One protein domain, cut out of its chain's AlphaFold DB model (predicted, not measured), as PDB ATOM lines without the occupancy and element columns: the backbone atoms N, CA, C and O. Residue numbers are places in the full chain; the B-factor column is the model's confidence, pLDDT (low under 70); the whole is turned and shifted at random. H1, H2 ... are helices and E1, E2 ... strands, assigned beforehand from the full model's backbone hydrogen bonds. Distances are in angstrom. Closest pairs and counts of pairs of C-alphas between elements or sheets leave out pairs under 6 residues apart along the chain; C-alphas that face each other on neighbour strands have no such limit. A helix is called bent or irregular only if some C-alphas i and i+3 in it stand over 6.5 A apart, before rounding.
ATOM      1  N   SER A 546     138.209  21.506 -38.752       88.99
ATOM      2  CA  SER A 546     139.551  21.445 -39.344       88.99
ATOM      3  C   SER A 546     139.495  20.833 -40.748       88.99
ATOM      4  O   SER A 546     138.921  19.763 -40.936       88.99
ATOM      5  N   ILE A 547     140.113  21.496 -41.726       83.57
ATOM      6  CA  ILE A 547     140.172  21.091 -43.137       83.57
ATOM      7  C   ILE A 547     141.636  21.199 -43.587       83.57
ATOM      8  O   ILE A 547     142.103  22.259 -44.014       83.57
ATOM      9  N   GLY A 548     142.387  20.107 -43.431       79.84
ATOM     10  CA  GLY A 548     143.849  20.147 -43.537       79.84
ATOM     11  C   GLY A 548     144.435  21.140 -42.527       79.84
ATOM     12  O   GLY A 548     144.057  21.121 -41.359       79.84
ATOM     13  N   ASP A 549     145.301  22.041 -42.994       84.72
ATOM     14  CA  ASP A 549     145.919  23.096 -42.173       84.72
ATOM     15  C   ASP A 549     144.999  24.309 -41.890       84.72
ATOM     16  O   ASP A 549     145.429  25.286 -41.275       84.72
ATOM     17  N   HIS A 550     143.741  24.286 -42.352       88.93
ATOM     18  CA  HIS A 550     142.795  25.401 -42.232       88.93
ATOM     19  C   HIS A 550     141.669  25.108 -41.235       88.93
ATOM     20  O   HIS A 550     141.282  23.960 -41.028       88.93
ATOM     21  N   PHE A 551     141.074  26.169 -40.684       90.95
ATOM     22  CA  PHE A 551     139.852  26.095 -39.883       90.95
ATOM     23  C   PHE A 551     138.705  26.797 -40.611       90.95
ATOM     24  O   PHE A 551     138.816  27.970 -40.968       90.95
ATOM     25  N   LEU A 552     137.591  26.092 -40.795       92.29
ATOM     26  CA  LEU A 552     136.321  26.655 -41.242       92.29
ATOM     27  C   LEU A 552     135.417  26.865 -40.022       92.29
ATOM     28  O   LEU A 552     135.311  25.980 -39.175       92.29
ATOM     29  N   VAL A 553     134.767  28.025 -39.933       94.84
ATOM     30  CA  VAL A 553     133.973  28.434 -38.761       94.84
ATOM     31  C   VAL A 553     132.589  28.949 -39.147       94.84
ATOM     32  O   VAL A 553     132.432  29.567 -40.203       94.84
ATOM     33  N   GLY A 554     131.591  28.729 -38.287       94.78
ATOM     34  CA  GLY A 554     130.212  29.124 -38.577       94.78
ATOM     35  C   GLY A 554     129.220  29.016 -37.410       94.78
ATOM     36  O   GLY A 554     129.603  28.657 -36.296       94.78
ATOM     37  N   PRO A 555     127.945  29.380 -37.656       94.78
ATOM     38  CA  PRO A 555     126.841  29.222 -36.707       94.78
ATOM     39  C   PRO A 555     126.508  27.751 -36.425       94.78
ATOM     40  O   PRO A 555     126.873  26.868 -37.195       94.78
ATOM     41  N   HIS A 556     125.784  27.502 -35.333       90.28
ATOM     42  CA  HIS A 556     125.204  26.189 -35.041       90.28
ATOM     43  C   HIS A 556     123.904  25.962 -35.842       90.28
ATOM     44  O   HIS A 556     123.557  26.754 -36.721       90.28
ATOM     45  N   LEU A 557     123.152  24.908 -35.524       91.04
ATOM     46  CA  LEU A 557     121.717  24.859 -35.829       91.04
ATOM     47  C   LEU A 557     121.013  26.118 -35.251       91.04
ATOM     48  O   LEU A 557     121.534  26.711 -34.306       91.04
ATOM     49  N   PRO A 558     119.906  26.607 -35.850       90.63
ATOM     50  CA  PRO A 558     119.191  26.094 -37.028       90.63
ATOM     51  C   PRO A 558     119.832  26.455 -38.387       90.63
ATOM     52  O   PRO A 558     119.186  26.349 -39.431       90.63
ATOM     53  N   TYR A 559     121.090  26.905 -38.436       91.57
ATOM     54  CA  TYR A 559     121.773  27.194 -39.702       91.57
ATOM     55  C   TYR A 559     122.337  25.920 -40.350       91.57
ATOM     56  O   TYR A 559     122.694  24.950 -39.689       91.57
ATOM     57  N   HIS A 560     122.494  25.930 -41.677       90.05
ATOM     58  CA  HIS A 560     122.970  24.769 -42.449       90.05
ATOM     59  C   HIS A 560     124.481  24.466 -42.322       90.05
ATOM     60  O   HIS A 560     124.994  23.603 -43.041       90.05
ATOM     61  N   PHE A 561     125.220  25.172 -41.459       92.31
ATOM     62  CA  PHE A 561     126.676  25.031 -41.353       92.31
ATOM     63  C   PHE A 561     127.145  23.619 -40.942       92.31
ATOM     64  O   PHE A 561     128.055  23.129 -41.613       92.31
ATOM     65  N   PRO A 562     126.512  22.899 -39.989       89.70
ATOM     66  CA  PRO A 562     126.909  21.527 -39.651       89.70
ATOM     67  C   PRO A 562     126.860  20.573 -40.861       89.70
ATOM     68  O   PRO A 562     127.772  19.778 -41.086       89.70
ATOM     69  N   ILE A 563     125.827  20.699 -41.707       89.01
ATOM     70  CA  ILE A 563     125.671  19.896 -42.935       89.01
ATOM     71  C   ILE A 563     126.736  20.276 -43.973       89.01
ATOM     72  O   ILE A 563     127.319  19.403 -44.617       89.01
ATOM     73  N   LEU A 564     127.014  21.572 -44.140       89.62
ATOM     74  CA  LEU A 564     128.056  22.046 -45.052       89.62
ATOM     75  C   LEU A 564     129.461  21.615 -44.589       89.62
ATOM     76  O   LEU A 564     130.300  21.264 -45.418       89.62
ATOM     77  N   GLY A 565     129.695  21.558 -43.276       88.42
ATOM     78  CA  GLY A 565     130.908  21.003 -42.684       88.42
ATOM     79  C   GLY A 565     131.137  19.548 -43.095       88.42
ATOM     80  O   GLY A 565     132.222  19.210 -43.560       88.42
ATOM     81  N   LYS A 566     130.099  18.703 -43.045       86.57
ATOM     82  CA  LYS A 566     130.167  17.304 -43.511       86.57
ATOM     83  C   LYS A 566     130.515  17.172 -45.000       86.57
ATOM     84  O   LYS A 566     131.286  16.285 -45.361       86.57
ATOM     85  N   VAL A 567     130.011  18.070 -45.857       88.08
ATOM     86  CA  VAL A 567     130.400  18.131 -47.282       88.08
ATOM     87  C   VAL A 567     131.891  18.439 -47.429       88.08
ATOM     88  O   VAL A 567     132.590  17.737 -48.159       88.08
ATOM     89  N   PHE A 568     132.384  19.469 -46.733       88.06
ATOM     90  CA  PHE A 568     133.788  19.874 -46.819       88.06
ATOM     91  C   PHE A 568     134.747  18.843 -46.222       88.06
ATOM     92  O   PHE A 568     135.768  18.551 -46.837       88.06
ATOM     93  N   GLN A 569     134.399  18.237 -45.085       84.78
ATOM     94  CA  GLN A 569     135.151  17.124 -44.514       84.78
ATOM     95  C   GLN A 569     135.308  16.004 -45.552       84.78
ATOM     96  O   GLN A 569     136.426  15.630 -45.903       84.78
ATOM     97  N   ASN A 570     134.195  15.509 -46.100       85.44
ATOM     98  CA  ASN A 570     134.240  14.311 -46.925       85.44
ATOM     99  C   ASN A 570     134.899  14.532 -48.299       85.44
ATOM    100  O   ASN A 570     135.562  13.621 -48.798       85.44
ATOM    101  N   ILE A 571     134.787  15.726 -48.898       85.11
ATOM    102  CA  ILE A 571     135.490  16.019 -50.158       85.11
ATOM    103  C   ILE A 571     137.005  16.172 -49.945       85.11
ATOM    104  O   ILE A 571     137.780  15.707 -50.778       85.11
ATOM    105  N   THR A 572     137.446  16.744 -48.818       83.01
ATOM    106  CA  THR A 572     138.877  16.877 -48.489       83.01
ATOM    107  C   THR A 572     139.508  15.541 -48.090       83.01
ATOM    108  O   THR A 572     140.637  15.267 -48.488       83.01
ATOM    109  N   GLU A 573     138.779  14.679 -47.376       83.03
ATOM    110  CA  GLU A 573     139.192  13.292 -47.102       83.03
ATOM    111  C   GLU A 573     139.321  12.458 -48.389       83.03
ATOM    112  O   GLU A 573     140.229  11.637 -48.499       83.03
ATOM    113  N   SER A 574     138.436  12.679 -49.371       82.35
ATOM    114  CA  SER A 574     138.422  11.928 -50.637       82.35
ATOM    115  C   SER A 574     139.456  12.420 -51.657       82.35
ATOM    116  O   SER A 574     140.016  11.612 -52.397       82.35
ATOM    117  N   PHE A 575     139.734  13.729 -51.696       81.10
ATOM    118  CA  PHE A 575     140.635  14.361 -52.670       81.10
ATOM    119  C   PHE A 575     141.724  15.217 -51.988       81.10
ATOM    120  O   PHE A 575     141.727  16.446 -52.124       81.10
ATOM    121  N   PRO A 576     142.684  14.602 -51.270       71.48
ATOM    122  CA  PRO A 576     143.788  15.322 -50.641       71.48
ATOM    123  C   PRO A 576     144.754  15.914 -51.686       71.48
ATOM    124  O   PRO A 576     145.680  15.260 -52.163       71.48
ATOM    125  N   SER A 577     144.545  17.192 -52.011       64.78
ATOM    126  CA  SER A 577     145.495  18.110 -52.667       64.78
ATOM    127  C   SER A 577     146.019  17.750 -54.071       64.78
ATOM    128  O   SER A 577     146.935  18.422 -54.549       64.78
ATOM    129  N   ASN A 578     145.465  16.749 -54.767       59.10
ATOM    130  CA  ASN A 578     145.927  16.366 -56.109       59.10
ATOM    131  C   ASN A 578     145.072  16.995 -57.242       59.10
ATOM    132  O   ASN A 578     143.898  16.640 -57.370       59.10
ATOM    133  N   PRO A 579     145.634  17.867 -58.110       63.06
ATOM    134  CA  PRO A 579     144.911  18.465 -59.237       63.06
ATOM    135  C   PRO A 579     144.589  17.498 -60.393       63.06
ATOM    136  O   PRO A 579     143.828  17.872 -61.283       63.06
ATOM    137  N   GLU A 580     145.139  16.277 -60.413       73.46
ATOM    138  CA  GLU A 580     144.897  15.290 -61.482       73.46
ATOM    139  C   GLU A 580     143.423  14.853 -61.592       73.46
ATOM    140  O   GLU A 580     142.974  14.517 -62.684       73.46
ATOM    141  N   TYR A 581     142.665  14.914 -60.490       76.06
ATOM    142  CA  TYR A 581     141.287  14.409 -60.376       76.06
ATOM    143  C   TYR A 581     140.238  15.531 -60.306       76.06
ATOM    144  O   TYR A 581     139.233  15.431 -59.600       76.06
ATOM    145  N   ILE A 582     140.485  16.655 -60.986       81.82
ATOM    146  CA  ILE A 582     139.636  17.855 -60.886       81.82
ATOM    147  C   ILE A 582     138.187  17.625 -61.358       81.82
ATOM    148  O   ILE A 582     137.266  18.248 -60.830       81.82
ATOM    149  N   LEU A 583     137.957  16.729 -62.326       83.67
ATOM    150  CA  LEU A 583     136.609  16.433 -62.819       83.67
ATOM    151  C   LEU A 583     135.840  15.552 -61.829       83.67
ATOM    152  O   LEU A 583     134.686  15.837 -61.518       83.67
ATOM    153  N   GLU A 584     136.496  14.519 -61.309       83.17
ATOM    154  CA  GLU A 584     135.996  13.614 -60.277       83.17
ATOM    155  C   GLU A 584     135.661  14.393 -58.999       83.17
ATOM    156  O   GLU A 584     134.553  14.264 -58.482       83.17
ATOM    157  N   TYR A 585     136.557  15.294 -58.574       85.03
ATOM    158  CA  TYR A 585     136.333  16.237 -57.477       85.03
ATOM    159  C   TYR A 585     135.044  17.043 -57.679       85.03
ATOM    160  O   TYR A 585     134.192  17.064 -56.795       85.03
ATOM    161  N   TYR A 586     134.853  17.683 -58.840       85.77
ATOM    162  CA  TYR A 586     133.634  18.463 -59.089       85.77
ATOM    163  C   TYR A 586     132.377  17.587 -59.145       85.77
ATOM    164  O   TYR A 586     131.332  17.990 -58.632       85.77
ATOM    165  N   VAL A 587     132.462  16.392 -59.733       84.73
ATOM    166  CA  VAL A 587     131.347  15.438 -59.807       84.73
ATOM    167  C   VAL A 587     130.924  14.973 -58.411       84.73
ATOM    168  O   VAL A 587     129.731  14.990 -58.103       84.73
ATOM    169  N   ASP A 588     131.868  14.604 -57.547       83.89
ATOM    170  CA  ASP A 588     131.568  14.120 -56.197       83.89
ATOM    171  C   ASP A 588     131.200  15.258 -55.237       83.89
ATOM    172  O   ASP A 588     130.275  15.104 -54.438       83.89
ATOM    173  N   PHE A 589     131.793  16.445 -55.387       87.58
ATOM    174  CA  PHE A 589     131.370  17.648 -54.664       87.58
ATOM    175  C   PHE A 589     129.919  18.027 -54.999       87.58
ATOM    176  O   PHE A 589     129.137  18.327 -54.097       87.58
ATOM    177  N   VAL A 590     129.505  17.927 -56.270       87.05
ATOM    178  CA  VAL A 590     128.102  18.141 -56.671       87.05
ATOM    179  C   VAL A 590     127.171  17.072 -56.086       87.05
ATOM    180  O   VAL A 590     126.100  17.436 -55.600       87.05
ATOM    181  N   LYS A 591     127.561  15.787 -56.042       83.50
ATOM    182  CA  LYS A 591     126.771  14.734 -55.362       83.50
ATOM    183  C   LYS A 591     126.616  15.016 -53.863       83.50
ATOM    184  O   LYS A 591     125.515  14.901 -53.326       83.50
ATOM    185  N   LEU A 592     127.694  15.420 -53.186       86.52
ATOM    186  CA  LEU A 592     127.667  15.767 -51.763       86.52
ATOM    187  C   LEU A 592     126.778  16.989 -51.495       86.52
ATOM    188  O   LEU A 592     125.983  16.960 -50.557       86.52
ATOM    189  N   LEU A 593     126.827  18.016 -52.349       89.12
ATOM    190  CA  LEU A 593     125.921  19.169 -52.280       89.12
ATOM    191  C   LEU A 593     124.459  18.792 -52.559       89.12
ATOM    192  O   LEU A 593     123.565  19.294 -51.879       89.12
ATOM    193  N   GLN A 594     124.189  17.887 -53.506       84.81
ATOM    194  CA  GLN A 594     122.843  17.357 -53.752       84.81
ATOM    195  C   GLN A 594     122.301  16.627 -52.515       84.81
ATOM    196  O   GLN A 594     121.180  16.910 -52.091       84.81
ATOM    197  N   LYS A 595     123.112  15.769 -51.880       81.36
ATOM    198  CA  LYS A 595     122.745  15.079 -50.635       81.36
ATOM    199  C   LYS A 595     122.549  16.050 -49.465       81.36
ATOM    200  O   LYS A 595     121.541  15.957 -48.771       81.36
ATOM    201  N   ALA A 596     123.431  17.032 -49.282       86.56
ATOM    202  CA  ALA A 596     123.263  18.096 -48.287       86.56
ATOM    203  C   ALA A 596     121.965  18.901 -48.498       86.56
ATOM    204  O   ALA A 596     121.256  19.229 -47.546       86.56
ATOM    205  N   ASN A 597     121.603  19.162 -49.757       84.31
ATOM    206  CA  ASN A 597     120.357  19.822 -50.138       84.31
ATOM    207  C   ASN A 597     119.096  18.961 -49.898       84.31
ATOM    208  O   ASN A 597     118.005  19.526 -49.821       84.31
ATOM    209  N   ILE A 598     119.221  17.638 -49.740       82.23
ATOM    210  CA  ILE A 598     118.162  16.778 -49.184       82.23
ATOM    211  C   ILE A 598     118.170  16.890 -47.650       82.23
ATOM    212  O   ILE A 598     117.132  17.157 -47.048       82.23
ATOM    213  N   MET A 599     119.345  16.786 -47.015       78.37
ATOM    214  CA  MET A 599     119.491  16.810 -45.550       78.37
ATOM    215  C   MET A 599     118.970  18.091 -44.877       78.37
ATOM    216  O   MET A 599     118.550  18.027 -43.724       78.37
ATOM    217  N   LYS A 600     118.916  19.233 -45.579       79.12
ATOM    218  CA  LYS A 600     118.309  20.482 -45.066       79.12
ATOM    219  C   LYS A 600     116.869  20.307 -44.551       79.12
ATOM    220  O   LYS A 600     116.423  21.090 -43.726       79.12
ATOM    221  N   HIS A 601     116.133  19.304 -45.044       79.28
ATOM    222  CA  HIS A 601     114.760  19.019 -44.615       79.28
ATOM    223  C   HIS A 601     114.671  18.433 -43.195       79.28
ATOM    224  O   HIS A 601     113.571  18.319 -42.665       79.28
ATOM    225  N   PHE A 602     115.811  18.098 -42.584       76.45
ATOM    226  CA  PHE A 602     115.929  17.717 -41.178       76.45
ATOM    227  C   PHE A 602     116.496  18.840 -40.297       76.45
ATOM    228  O   PHE A 602     116.806  18.571 -39.147       76.45
ATOM    229  N   VAL A 603     116.701  20.062 -40.805       82.02
ATOM    230  CA  VAL A 603     117.239  21.166 -39.992       82.02
ATOM    231  C   VAL A 603     116.102  21.895 -39.283       82.02
ATOM    232  O   VAL A 603     115.307  22.581 -39.925       82.02
ATOM    233  N   GLY A 604     116.072  21.757 -37.959       84.91
ATOM    234  CA  GLY A 604     115.225  22.516 -37.041       84.91
ATOM    235  C   GLY A 604     116.049  23.338 -36.046       84.91
ATOM    236  O   GLY A 604     117.279  23.367 -36.107       84.91
ATOM    237  N   ASP A 605     115.350  24.007 -35.131       89.41
ATOM    238  CA  ASP A 605     115.921  24.633 -33.934       89.41
ATOM    239  C   ASP A 605     116.193  23.530 -32.895       89.41
ATOM    240  O   ASP A 605     115.270  22.829 -32.469       89.41
ATOM    241  N   ASP A 606     117.457  23.328 -32.522       86.42
ATOM    242  CA  ASP A 606     117.900  22.222 -31.665       86.42
ATOM    243  C   ASP A 606     117.471  22.363 -30.195       86.42
ATOM    244  O   ASP A 606     117.507  21.381 -29.451       86.42
ATOM    245  N   LEU A 607     116.954  23.532 -29.795       86.70
ATOM    246  CA  LEU A 607     116.261  23.709 -28.515       86.70
ATOM    247  C   LEU A 607     114.883  23.016 -28.494       86.70
ATOM    248  O   LEU A 607     114.337  22.778 -27.415       86.70
ATOM    249  N   PHE A 608     114.325  22.690 -29.666       89.72
ATOM    250  CA  PHE A 608     113.017  22.041 -29.830       89.72
ATOM    251  C   PHE A 608     113.105  20.657 -30.495       89.72
ATOM    252  O   PHE A 608     112.323  19.775 -30.142       89.72
ATOM    253  N   GLU A 609     114.061  20.444 -31.407       88.61
ATOM    254  CA  GLU A 609     114.325  19.165 -32.091       88.61
ATOM    255  C   GLU A 609     115.775  18.682 -31.827       88.61
ATOM    256  O   GLU A 609     116.611  18.637 -32.737       88.61
ATOM    257  N   PRO A 610     116.129  18.330 -30.574       87.11
ATOM    258  CA  PRO A 610     117.510  18.027 -30.179       87.11
ATOM    259  C   PRO A 610     118.099  16.785 -30.866       87.11
ATOM    260  O   PRO A 610     119.317  16.596 -30.876       87.11
ATOM    261  N   GLU A 611     117.277  15.920 -31.467       85.60
ATOM    262  CA  GLU A 611     117.761  14.769 -32.224       85.60
ATOM    263  C   GLU A 611     118.267  15.121 -33.640       85.60
ATOM    264  O   GLU A 611     118.824  14.258 -34.321       85.60
ATOM    265  N   VAL A 612     118.091  16.368 -34.099       84.94
ATOM    266  CA  VAL A 612     118.593  16.844 -35.402       84.94
ATOM    267  C   VAL A 612     120.114  16.755 -35.475       84.94
ATOM    268  O   VAL A 612     120.650  16.224 -36.451       84.94
ATOM    269  N   LYS A 613     120.823  17.218 -34.437       83.35
ATOM    270  CA  LYS A 613     122.290  17.198 -34.429       83.35
ATOM    271  C   LYS A 613     122.864  15.775 -34.506       83.35
ATOM    272  O   LYS A 613     123.650  15.545 -35.426       83.35
ATOM    273  N   PRO A 614     122.451  14.800 -33.669       85.40
ATOM    274  CA  PRO A 614     122.865  13.404 -33.817       85.40
ATOM    275  C   PRO A 614     122.665  12.843 -35.230       85.40
ATOM    276  O   PRO A 614     123.596  12.257 -35.767       85.40
ATOM    277  N   LYS A 615     121.522  13.097 -35.890       82.73
ATOM    278  CA  LYS A 615     121.270  12.638 -37.276       82.73
ATOM    279  C   LYS A 615     122.251  13.238 -38.298       82.73
ATOM    280  O   LYS A 615     122.576  12.589 -39.292       82.73
ATOM    281  N   ILE A 616     122.718  14.471 -38.082       83.56
ATOM    282  CA  ILE A 616     123.737  15.117 -38.925       83.56
ATOM    283  C   ILE A 616     125.137  14.589 -38.582       83.56
ATOM    284  O   ILE A 616     125.925  14.314 -39.485       83.56
ATOM    285  N   ASP A 617     125.451  14.391 -37.302       82.14
ATOM    286  CA  ASP A 617     126.754  13.889 -36.856       82.14
ATOM    287  C   ASP A 617     126.963  12.405 -37.221       82.14
ATOM    288  O   ASP A 617     128.064  12.033 -37.636       82.14
ATOM    289  N   GLU A 618     125.904  11.587 -37.197       79.86
ATOM    290  CA  GLU A 618     125.858  10.211 -37.717       79.86
ATOM    291  C   GLU A 618     126.081  10.129 -39.235       79.86
ATOM    292  O   GLU A 618     126.450   9.060 -39.735       79.86
ATOM    293  N   TRP A 619     125.913  11.231 -39.987       71.89
ATOM    294  CA  TRP A 619     126.228  11.234 -41.415       71.89
ATOM    295  C   TRP A 619     127.736  11.048 -41.622       71.89
ATOM    296  O   TRP A 619     128.549  11.976 -41.598       71.89
ATOM    297  N   THR A 620     128.080   9.790 -41.859       57.28
ATOM    298  CA  THR A 620     129.284   9.302 -42.521       57.28
ATOM    299  C   THR A 620     128.876   8.866 -43.928       57.28
ATOM    300  O   THR A 620     127.780   8.334 -44.128       57.28
ATOM    301  N   THR A 621     129.686   9.153 -44.947       54.95
ATOM    302  CA  THR A 621     129.309   8.846 -46.336       54.95
ATOM    303  C   THR A 621     129.340   7.335 -46.581       54.95
ATOM    304  O   THR A 621     130.411   6.734 -46.488       54.95
ATOM    305  N   PRO A 622     128.210   6.692 -46.946       49.51
ATOM    306  CA  PRO A 622     128.245   5.319 -47.424       49.51
ATOM    307  C   PRO A 622     129.023   5.290 -48.740       49.51
ATOM    308  O   PRO A 622     128.719   6.059 -49.650       49.51
ATOM    309  N   VAL A 623     129.982   4.370 -48.862       47.76
ATOM    310  CA  VAL A 623     130.924   4.254 -50.000       47.76
ATOM    311  C   VAL A 623     130.226   3.986 -51.354       47.76
ATOM    312  O   VAL A 623     130.859   3.977 -52.405       47.76
ATOM    313  N   GLN A 624     128.903   3.800 -51.358       45.22
ATOM    314  CA  GLN A 624     128.072   3.689 -52.556       45.22
ATOM    315  C   GLN A 624     126.832   4.588 -52.453       45.22
ATOM    316  O   GLN A 624     125.742   4.128 -52.111       45.22
ATOM    317  N   PHE A 625     126.970   5.870 -52.807       44.70
ATOM    318  CA  PHE A 625     125.812   6.652 -53.244       44.70
ATOM    319  C   PHE A 625     125.430   6.223 -54.665       44.70
ATOM    320  O   PHE A 625     126.202   6.402 -55.611       44.70
ATOM    321  N   LYS A 626     124.232   5.659 -54.826       43.61
ATOM    322  CA  LYS A 626     123.658   5.369 -56.140       43.61
ATOM    323  C   LYS A 626     123.084   6.656 -56.727       43.61
ATOM    324  O   LYS A 626     122.080   7.154 -56.235       43.61
ATOM    325  N   ALA A 627     123.630   7.109 -57.855       45.14
ATOM    326  CA  ALA A 627     123.090   8.225 -58.650       45.14
ATOM    327  C   ALA A 627     121.701   7.944 -59.288       45.14
ATOM    328  O   ALA A 627     121.250   8.671 -60.167       45.14
ATOM    329  N   GLU A 628     121.054   6.857 -58.865       49.55
ATOM    330  CA  GLU A 628     119.714   6.410 -59.241       49.55
ATOM    331  C   GLU A 628     118.629   7.039 -58.344       49.55
ATOM    332  O   GLU A 628     117.462   7.056 -58.738       49.55
ATOM    333  N   GLU A 629     118.987   7.581 -57.167       51.93
ATOM    334  CA  GLU A 629     118.086   8.459 -56.408       51.93
ATOM    335  C   GLU A 629     117.818   9.717 -57.238       51.93
ATOM    336  O   GLU A 629     118.708  10.538 -57.473       51.93
ATOM    337  N   GLN A 630     116.590   9.834 -57.748       44.38
ATOM    338  CA  GLN A 630     116.252  10.874 -58.708       44.38
ATOM    339  C   GLN A 630     116.386  12.262 -58.084       44.38
ATOM    340  O   GLN A 630     115.648  12.627 -57.170       44.38
ATOM    341  N   VAL A 631     117.264  13.079 -58.669       49.39
ATOM    342  CA  VAL A 631     117.170  14.534 -58.549       49.39
ATOM    343  C   VAL A 631     115.783  14.930 -59.047       49.39
ATOM    344  O   VAL A 631     115.498  14.790 -60.239       49.39
ATOM    345  N   GLU A 632     114.916  15.403 -58.148       47.77
ATOM    346  CA  GLU A 632     113.578  15.860 -58.517       47.77
ATOM    347  C   GLU A 632     113.679  16.933 -59.607       47.77
ATOM    348  O   GLU A 632     114.063  18.075 -59.352       47.77
ATOM    349  N   GLN A 633     113.279  16.589 -60.834       45.83
ATOM    350  CA  GLN A 633     113.230  17.548 -61.945       45.83
ATOM    351  C   GLN A 633     112.202  18.666 -61.693       45.83
ATOM    352  O   GLN A 633     112.254  19.719 -62.321       45.83
ATOM    353  N   ASN A 634     111.330  18.479 -60.694       44.15
ATOM    354  CA  ASN A 634     110.410  19.472 -60.146       44.15
ATOM    355  C   ASN A 634     111.077  20.500 -59.205       44.15
ATOM    356  O   ASN A 634     110.395  21.083 -58.357       44.15
ATOM    357  N   GLN A 635     112.370  20.802 -59.382       47.46
ATOM    358  CA  GLN A 635     112.930  22.065 -58.897       47.46
ATOM    359  C   GLN A 635     112.258  23.233 -59.634       47.46
ATOM    360  O   GLN A 635     112.749  23.748 -60.640       47.46
ATOM    361  N   SER A 636     111.112  23.667 -59.108       49.80
ATOM    362  CA  SER A 636     110.536  24.958 -59.459       49.80
ATOM    363  C   SER A 636     111.605  26.029 -59.256       49.80
ATOM    364  O   SER A 636     112.357  25.994 -58.278       49.80
ATOM    365  N   LYS A 637     111.697  26.978 -60.197       57.47
ATOM    366  CA  LYS A 637     112.649  28.093 -60.125       57.47
ATOM    367  C   LYS A 637     112.283  29.002 -58.948       57.47
ATOM    368  O   LYS A 637     111.613  30.017 -59.128       57.47
ATOM    369  N   LYS A 638     112.690  28.618 -57.735       60.85
ATOM    370  CA  LYS A 638     112.612  29.470 -56.550       60.85
ATOM    371  C   LYS A 638     113.406  30.734 -56.852       60.85
ATOM    372  O   LYS A 638     114.555  30.652 -57.288       60.85
ATOM    373  N   LYS A 639     112.776  31.894 -56.666       67.37
ATOM    374  CA  LYS A 639     113.472  33.173 -56.776       67.37
ATOM    375  C   LYS A 639     114.605  33.230 -55.728       67.37
ATOM    376  O   LYS A 639     114.461  32.626 -54.660       67.37
TER     377      LYS A 639
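This is residues 546 to 639 of the 665 residues of an uncharacterized protein of Caenorhabditis elegans (UniProt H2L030). What shape do these C-alphas make? A helical hairpin, H1 and the longer H2, makes the core; the strand E1 runs past H1 on the side away from H2, and the short helix H3 sits near the open end of the hairpin. After H3 a tail with no named element, residues 618 to 639, swings past H2 in a wide arc, and its residues 632 to 639 stick out. What is the make-up? The 94 printed residues hold one named strand and three named helices, in the order E1, H1, H2, H3, and the class is mostly helix. How tight is the whole? It is only just compact, close to loose, with a radius of gyration of the C-alphas of 14.7 A and spans of 45 by 37 by 29 A.

What is beside E1? E1, residues 550 to 554, pairs with no named strand, but residues 546 to 547 pair antiparallel with its residues 550 to 551. Its closest C-alpha pair with H1, residues 561 to 574, is Gly 554 and Phe 561, 6.1 A apart. How does H2 stand to H1? H2, residues 579 to 602, touches H1 at a shallow tilt of 28 degrees, opposite ways, and the two form a helical hairpin. Their closest C-alphas, those of Val 567 and Leu 592, are 5.8 A apart. Where is H3? H3, residues 612 to 617, is close to H1 but not clearly touching, with the closest C-alphas, those of Ile 563 and Ile 616, 6.5 A apart. It is also close to H2 but not clearly touching, with the C-alphas of Phe 602 and Val 612 closest at 6.4 A; E1 is apart from H2 and H3. What do the helix backbones show? Each O i to N i+4 pair is within hydrogen-bond range in H1 and H3, and 16 of 20 are in H2.

Where does E1 begin? C-alpha 550 is at (142.795, 25.401, -42.232), and E1 is 13.6 A long. How long are the helices? H1 measures 19.9 A, H2 34.2 A and H3 8.8 A from first to last C-alpha. H2 begins at C-alpha 579 (144.911, 18.465, -59.237), and H3 ends at C-alpha 617 (126.754, 13.889, -36.856). Is H2 even along its length? H2 is irregular, with C-alphas 580 and 583 8.5 A apart, and it has a kink of 38 degrees near residue 586.

How large is it? The two C-alphas farthest apart, those of Glu 580 and Phe 608, are 45.4 A apart. Are there cuts or long links? The printed part has no cut; the link from H1 to H2 is tight, and those from E1 to H1 and from H2 to H3 are short. Where is confidence low? Residues 577 to 579 and 620 to 639 have pLDDT under 70, and the mean of the printed part is 77.1.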